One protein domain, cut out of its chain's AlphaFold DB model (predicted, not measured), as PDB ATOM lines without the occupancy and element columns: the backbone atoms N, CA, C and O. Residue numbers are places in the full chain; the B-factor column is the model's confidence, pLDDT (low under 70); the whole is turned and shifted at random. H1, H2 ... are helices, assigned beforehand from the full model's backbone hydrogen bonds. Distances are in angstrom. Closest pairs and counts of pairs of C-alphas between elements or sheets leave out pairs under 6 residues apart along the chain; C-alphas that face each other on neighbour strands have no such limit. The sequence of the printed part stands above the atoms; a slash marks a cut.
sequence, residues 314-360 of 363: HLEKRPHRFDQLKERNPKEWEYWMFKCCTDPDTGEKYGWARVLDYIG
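This is residues 314 to 360 of the 363 residues of an uncharacterized protein of Oscillospiraceae bacterium (UniProt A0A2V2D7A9). H2 sits in the middle of a flat chain of three short helices, with H1 folded back beside it as a helical hairpin and H3 packed near its other end. H1 and H3 stay apart, and the long loop of residues 339 to 351, between H2 and H3, reaches out to one end of the longest axis. The printed part has 47 residues, with three named helices in the order H1, H2, H3 and no named strand; the class is all helix. It is only just loose, close to compact, with a radius of gyration of the C-alphas of 11.8 A, and it spans 34 by 24 by 8 A.

H2, the longest helix, holds residues 330 to 338 and measures 12.0 A from first to last C-alpha; C-alpha 330 is at (21.715, -13.725, -24.459). H1 holds residues 321 to 328, 10.4 A long, and begins with C-alpha 321 at (31.678, -21.382, -26.758). H3 holds residues 352 to 359, 10.6 A long, and ends with C-alpha 359 at (40.324, -12.023, -37.064).

H2 touches H1, the closest C-alphas being those of Trp 333 and Lys 326, 5.2 A apart. The two run opposite ways at a steep tilt of 40 degrees and form a helical hairpin with a tight link. H2 also touches H3, where the closest C-alphas, of Met 337 and Trp 352, are 4.4 A apart. These two run the same way at a steep tilt of 53 degrees. H1 and H3 are apart. Residues 341 to 342 pair with residues 349 to 350, antiparallel, in stretches too short to be named strands. In H1, H2 and H3 every O i to N i+4 pair is within hydrogen-bond range.

The C-alphas farthest apart, of Lys 317 and Asp 345, are 34.5 A apart, while those of His 314 and Gly 360, the first and last printed, are 8.2 A apart. Residues 315 to 321 stand free, and so do residues 327 to 332, of which 330 to 332 belong to H2. The link from H2 to H3 is long, with 13 residues. The printed part has no cut; its mean pLDDT is 94.0, and no printed residue is under 70.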
ATOM      1  N   HIS A 314      39.259 -19.007 -32.326       93.50
ATOM      2  CA  HIS A 314      39.514 -19.152 -33.768       93.50
ATOM      3  C   HIS A 314      39.863 -20.581 -34.237       93.50
ATOM      4  O   HIS A 314      40.004 -20.805 -35.437       93.50
ATOM      5  N   LEU A 315      40.072 -21.523 -33.313       92.19
ATOM      6  CA  LEU A 315      40.320 -22.941 -33.599       92.19
ATOM      7  C   LEU A 315      39.085 -23.806 -33.318       92.19
ATOM      8  O   LEU A 315      39.081 -24.992 -33.650       92.19
ATOM      9  N   GLU A 316      38.062 -23.247 -32.674       89.38
ATOM     10  CA  GLU A 316      36.832 -23.959 -32.346       89.38
ATOM     11  C   GLU A 316      35.917 -24.040 -33.570       89.38
ATOM     12  O   GLU A 316      35.808 -23.103 -34.360       89.38
ATOM     13  N   LYS A 317      35.237 -25.180 -33.724       89.75
ATOM     14  CA  LYS A 317      34.161 -25.331 -34.710       89.75
ATOM     15  C   LYS A 317      32.880 -24.718 -34.153       89.75
ATOM     16  O   LYS A 317      32.647 -24.793 -32.948       89.75
ATOM     17  N   ARG A 318      32.032 -24.170 -35.028       89.50
ATOM     18  CA  ARG A 318      30.697 -23.713 -34.624       89.50
ATOM     19  C   ARG A 318      29.732 -24.896 -34.405       89.50
ATOM     20  O   ARG A 318      29.834 -25.873 -35.149       89.50
ATOM     21  N   PRO A 319      28.809 -24.812 -33.426       90.00
ATOM     22  CA  PRO A 319      28.692 -23.733 -32.443       90.00
ATOM     23  C   PRO A 319      29.847 -23.762 -31.426       90.00
ATOM     24  O   PRO A 319      30.060 -24.749 -30.721       90.00
ATOM     25  N   HIS A 320      30.594 -22.661 -31.353       89.88
ATOM     26  CA  HIS A 320      31.718 -22.497 -30.435       89.88
ATOM     27  C   HIS A 320      31.237 -21.908 -29.106       89.88
ATOM     28  O   HIS A 320      30.062 -21.563 -28.948       89.88
ATOM     29  N   ARG A 321      32.121 -21.761 -28.114       86.56
ATOM     30  CA  ARG A 321      31.678 -21.382 -26.758       86.56
ATOM     31  C   ARG A 321      30.971 -20.023 -26.651       86.56
ATOM     32  O   ARG A 321      30.219 -19.833 -25.698       86.56
ATOM     33  N   PHE A 322      31.186 -19.087 -27.583       91.88
ATOM     34  CA  PHE A 322      30.444 -17.817 -27.594       91.88
ATOM     35  C   PHE A 322      29.010 -18.010 -28.114       91.88
ATOM     36  O   PHE A 322      28.097 -17.417 -27.552       91.88
ATOM     37  N   ASP A 323      28.788 -18.905 -29.085       91.38
ATOM     38  CA  ASP A 323      27.437 -19.276 -29.554       91.38
ATOM     39  C   ASP A 323      26.644 -19.919 -28.419       91.38
ATOM     40  O   ASP A 323      25.520 -19.536 -28.110       91.38
ATOM     41  N   GLN A 324      27.291 -20.841 -27.707       87.06
ATOM     42  CA  GLN A 324      26.693 -21.498 -26.551       87.06
ATOM     43  C   GLN A 324      26.408 -20.514 -25.408       87.06
ATOM     44  O   GLN A 324      25.537 -20.770 -24.576       87.06
ATOM     45  N   LEU A 325      27.163 -19.409 -25.297       86.25
ATOM     46  CA  LEU A 325      26.831 -18.350 -24.343       86.25
ATOM     47  C   LEU A 325      25.590 -17.576 -24.791       86.25
ATOM     48  O   LEU A 325      24.741 -17.288 -23.957       86.25
ATOM     49  N   LYS A 326      25.461 -17.284 -26.089       92.56
ATOM     50  CA  LYS A 326      24.276 -16.630 -26.652       92.56
ATOM     51  C   LYS A 326      23.006 -17.420 -26.357       92.56
ATOM     52  O   LYS A 326      22.024 -16.829 -25.937       92.56
ATOM     53  N   GLU A 327      23.046 -18.740 -26.527       89.62
ATOM     54  CA  GLU A 327      21.907 -19.621 -26.241       89.62
ATOM     55  C   GLU A 327      21.550 -19.641 -24.749       89.62
ATOM     56  O   GLU A 327      20.381 -19.509 -24.391       89.62
ATOM     57  N   ARG A 328      22.547 -19.773 -23.861       84.00
ATOM     58  CA  ARG A 328      22.299 -19.907 -22.414       84.00
ATOM     59  C   ARG A 328      22.006 -18.574 -21.710       84.00
ATOM     60  O   ARG A 328      21.298 -18.556 -20.710       84.00
ATOM     61  N   ASN A 329      22.613 -17.478 -22.171       86.69
ATOM     62  CA  ASN A 329      22.540 -16.154 -21.552       86.69
ATOM     63  C   ASN A 329      22.708 -15.023 -22.598       86.69
ATOM     64  O   ASN A 329      23.766 -14.386 -22.668       86.69
ATOM     65  N   PRO A 330      21.656 -14.726 -23.391       94.38
ATOM     66  CA  PRO A 330      21.715 -13.725 -24.459       94.38
ATOM     67  C   PRO A 330      22.122 -12.324 -23.986       94.38
ATOM     68  O   PRO A 330      22.832 -11.618 -24.695       94.38
ATOM     69  N   LYS A 331      21.703 -11.922 -22.776       94.50
ATOM     70  CA  LYS A 331      22.001 -10.593 -22.214       94.50
ATOM     71  C   LYS A 331      23.485 -10.429 -21.897       94.50
ATOM     72  O   LYS A 331      24.081  -9.408 -22.230       94.50
ATOM     73  N   GLU A 332      24.080 -11.435 -21.255       91.69
ATOM     74  CA  GLU A 332      25.521 -11.446 -20.991       91.69
ATOM     75  C   GLU A 332      26.304 -11.472 -22.305       91.69
ATOM     76  O   GLU A 332      27.251 -10.704 -22.475       91.69
ATOM     77  N   TRP A 333      25.882 -12.311 -23.252       95.06
ATOM     78  CA  TRP A 333      26.493 -12.368 -24.574       95.06
ATOM     79  C   TRP A 333      26.473 -11.001 -25.272       95.06
ATOM     80  O   TRP A 333      27.526 -10.525 -25.685       95.06
ATOM     81  N   GLU A 334      25.322 -10.323 -25.335       97.12
ATOM     82  CA  GLU A 334      25.188  -9.012 -25.988       97.12
ATOM     83  C   GLU A 334      26.121  -7.964 -25.366       97.12
ATOM     84  O   GLU A 334      26.796  -7.219 -26.080       97.12
ATOM     85  N   TYR A 335      26.212  -7.936 -24.034       96.56
ATOM     86  CA  TYR A 335      27.131  -7.045 -23.334       96.56
ATOM     87  C   TYR A 335      28.586  -7.283 -23.754       96.56
ATOM     88  O   TYR A 335      29.294  -6.342 -24.112       96.56
ATOM     89  N   TRP A 336      29.038  -8.536 -23.753       96.06
ATOM     90  CA  TRP A 336      30.415  -8.863 -24.113       96.06
ATOM     91  C   TRP A 336      30.723  -8.664 -25.594       96.06
ATOM     92  O   TRP A 336      31.856  -8.326 -25.940       96.06
ATOM     93  N   MET A 337      29.744  -8.881 -26.470       97.25
ATOM     94  CA  MET A 337      29.927  -8.705 -27.905       97.25
ATOM     95  C   MET A 337      30.012  -7.233 -28.295       97.25
ATOM     96  O   MET A 337      30.826  -6.902 -29.155       97.25
ATOM     97  N   PHE A 338      29.250  -6.353 -27.640       97.81
ATOM     98  CA  PHE A 338      29.045  -4.994 -28.152       97.81
ATOM     99  C   PHE A 338      29.301  -3.860 -27.152       97.81
ATOM    100  O   PHE A 338      29.334  -2.710 -27.570       97.81
ATOM    101  N   LYS A 339      29.447  -4.122 -25.845       97.38
ATOM    102  CA  LYS A 339      29.359  -3.056 -24.822       97.38
ATOM    103  C   LYS A 339      30.447  -3.080 -23.744       97.38
ATOM    104  O   LYS A 339      30.429  -2.213 -22.868       97.38
ATOM    105  N   CYS A 340      31.373  -4.039 -23.759       96.19
ATOM    106  CA  CYS A 340      32.358  -4.191 -22.681       96.19
ATOM    107  C   CYS A 340      33.504  -3.167 -22.719       96.19
ATOM    108  O   CYS A 340      34.215  -3.035 -21.725       96.19
ATOM    109  N   CYS A 341      33.679  -2.450 -23.830       97.44
ATOM    110  CA  CYS A 341      34.677  -1.398 -23.991       97.44
ATOM    111  C   CYS A 341      34.066  -0.119 -24.567       97.44
ATOM    112  O   CYS A 341      32.992  -0.127 -25.167       97.44
ATOM    113  N   THR A 342      34.781   0.984 -24.375       97.62
ATOM    114  CA  THR A 342      34.517   2.296 -24.966       97.62
ATOM    115  C   THR A 342      35.751   2.717 -25.737       97.62
ATOM    116  O   THR A 342      36.870   2.645 -25.217       97.62
ATOM    117  N   ASP A 343      35.551   3.105 -26.981       95.50
ATOM    118  CA  ASP A 343      36.589   3.640 -27.837       95.50
ATOM    119  C   ASP A 343      36.995   5.032 -27.321       95.50
ATOM    120  O   ASP A 343      36.118   5.877 -27.131       95.50
ATOM    121  N   PRO A 344      38.279   5.265 -27.000       92.31
ATOM    122  CA  PRO A 344      38.704   6.520 -26.387       92.31
ATOM    123  C   PRO A 344      38.617   7.710 -27.349       92.31
ATOM    124  O   PRO A 344      38.457   8.833 -26.880       92.31
ATOM    125  N   ASP A 345      38.693   7.467 -28.659       93.06
ATOM    126  CA  ASP A 345      38.736   8.521 -29.672       93.06
ATOM    127  C   ASP A 345      37.325   8.885 -30.153       93.06
ATOM    128  O   ASP A 345      37.016  10.053 -30.379       93.06
ATOM    129  N   THR A 346      36.444   7.889 -30.283       95.06
ATOM    130  CA  THR A 346      35.087   8.070 -30.837       95.06
ATOM    131  C   THR A 346      33.967   8.007 -29.796       95.06
ATOM    132  O   THR A 346      32.839   8.410 -30.079       95.06
ATOM    133  N   GLY A 347      34.231   7.475 -28.598       95.62
ATOM    134  CA  GLY A 347      33.212   7.202 -27.579       95.62
ATOM    135  C   GLY A 347      32.312   5.995 -27.885       95.62
ATOM    136  O   GLY A 347      31.436   5.664 -27.081       95.62
ATOM    137  N   GLU A 348      32.515   5.316 -29.019       96.50
ATOM    138  CA  GLU A 348      31.727   4.156 -29.439       96.50
ATOM    139  C   GLU A 348      31.860   3.006 -28.428       96.50
ATOM    140  O   GLU A 348      32.958   2.646 -27.994       96.50
ATOM    141  N   LYS A 349      30.733   2.389 -28.063       97.94
ATOM    142  CA  LYS A 349      30.744   1.139 -27.300       97.94
ATOM    143  C   LYS A 349      31.027  -0.031 -28.232       97.94
ATOM    144  O   LYS A 349      30.380  -0.165 -29.264       97.94
ATOM    145  N   TYR A 350      31.957  -0.889 -27.835       97.88
ATOM    146  CA  TYR A 350      32.302  -2.084 -28.594       97.88
ATOM    147  C   TYR A 350      32.655  -3.258 -27.681       97.88
ATOM    148  O   TYR A 350      32.748  -3.135 -26.457       97.88
ATOM    149  N   GLY A 351      32.852  -4.426 -28.282       97.31
ATOM    150  CA  GLY A 351      33.265  -5.627 -27.572       97.31
ATOM    151  C   GLY A 351      33.891  -6.654 -28.504       97.31
ATOM    152  O   GLY A 351      34.562  -6.311 -29.478       97.31
ATOM    153  N   TRP A 352      33.661  -7.931 -28.204       97.69
ATOM    154  CA  TRP A 352      34.211  -9.039 -28.979       97.69
ATOM    155  C   TRP A 352      33.813  -9.019 -30.455       97.69
ATOM    156  O   TRP A 352      34.613  -9.486 -31.253       97.69
ATOM    157  N   ALA A 353      32.664  -8.455 -30.839       97.56
ATOM    158  CA  ALA A 353      32.241  -8.352 -32.239       97.56
ATOM    159  C   ALA A 353      33.341  -7.746 -33.128       97.56
ATOM    160  O   ALA A 353      33.832  -8.402 -34.044       97.56
ATOM    161  N   ARG A 354      33.850  -6.570 -32.735       97.44
ATOM    162  CA  ARG A 354      34.949  -5.857 -33.406       97.44
ATOM    163  C   ARG A 354      36.204  -6.724 -33.550       97.44
ATOM    164  O   ARG A 354      36.858  -6.727 -34.590       97.44
ATOM    165  N   VAL A 355      36.537  -7.479 -32.503       97.69
ATOM    166  CA  VAL A 355      37.713  -8.360 -32.485       97.69
ATOM    167  C   VAL A 355      37.521  -9.557 -33.411       97.69
ATOM    168  O   VAL A 355      38.441  -9.914 -34.144       97.69
ATOM    169  N   LEU A 356      36.351 -10.190 -33.357       97.56
ATOM    170  CA  LEU A 356      36.031 -11.394 -34.113       97.56
ATOM    171  C   LEU A 356      35.920 -11.110 -35.611       97.56
ATOM    172  O   LEU A 356      36.501 -11.860 -36.399       97.56
ATOM    173  N   ASP A 357      35.311  -9.986 -35.987       97.69
ATOM    174  CA  ASP A 357      35.277  -9.507 -37.372       97.69
ATOM    175  C   ASP A 357      36.703  -9.291 -37.904       97.69
ATOM    176  O   ASP A 357      37.054  -9.753 -38.993       97.69
ATOM    177  N   TYR A 358      37.582  -8.691 -37.093       97.88
ATOM    178  CA  TYR A 358      38.972  -8.433 -37.473       97.88
ATOM    179  C   TYR A 358      39.783  -9.704 -37.759       97.88
ATOM    180  O   TYR A 358      40.563  -9.750 -38.720       97.88
ATOM    181  N   ILE A 359      39.608 -10.743 -36.933       96.81
ATOM    182  CA  ILE A 359      40.324 -12.023 -37.064       96.81
ATOM    183  C   ILE A 359      39.605 -13.047 -37.957       96.81
ATOM    184  O   ILE A 359      40.141 -14.141 -38.162       96.81
ATOM    185  N   GLY A 360      38.430 -12.702 -38.493       95.69
ATOM    186  CA  GLY A 360      37.643 -13.548 -39.389       95.69
ATOM    187  C   GLY A 360      36.997 -14.750 -38.696       95.69
ATOM    188  O   GLY A 360      37.047 -15.860 -39.225       95.69
TER     189      GLY A 360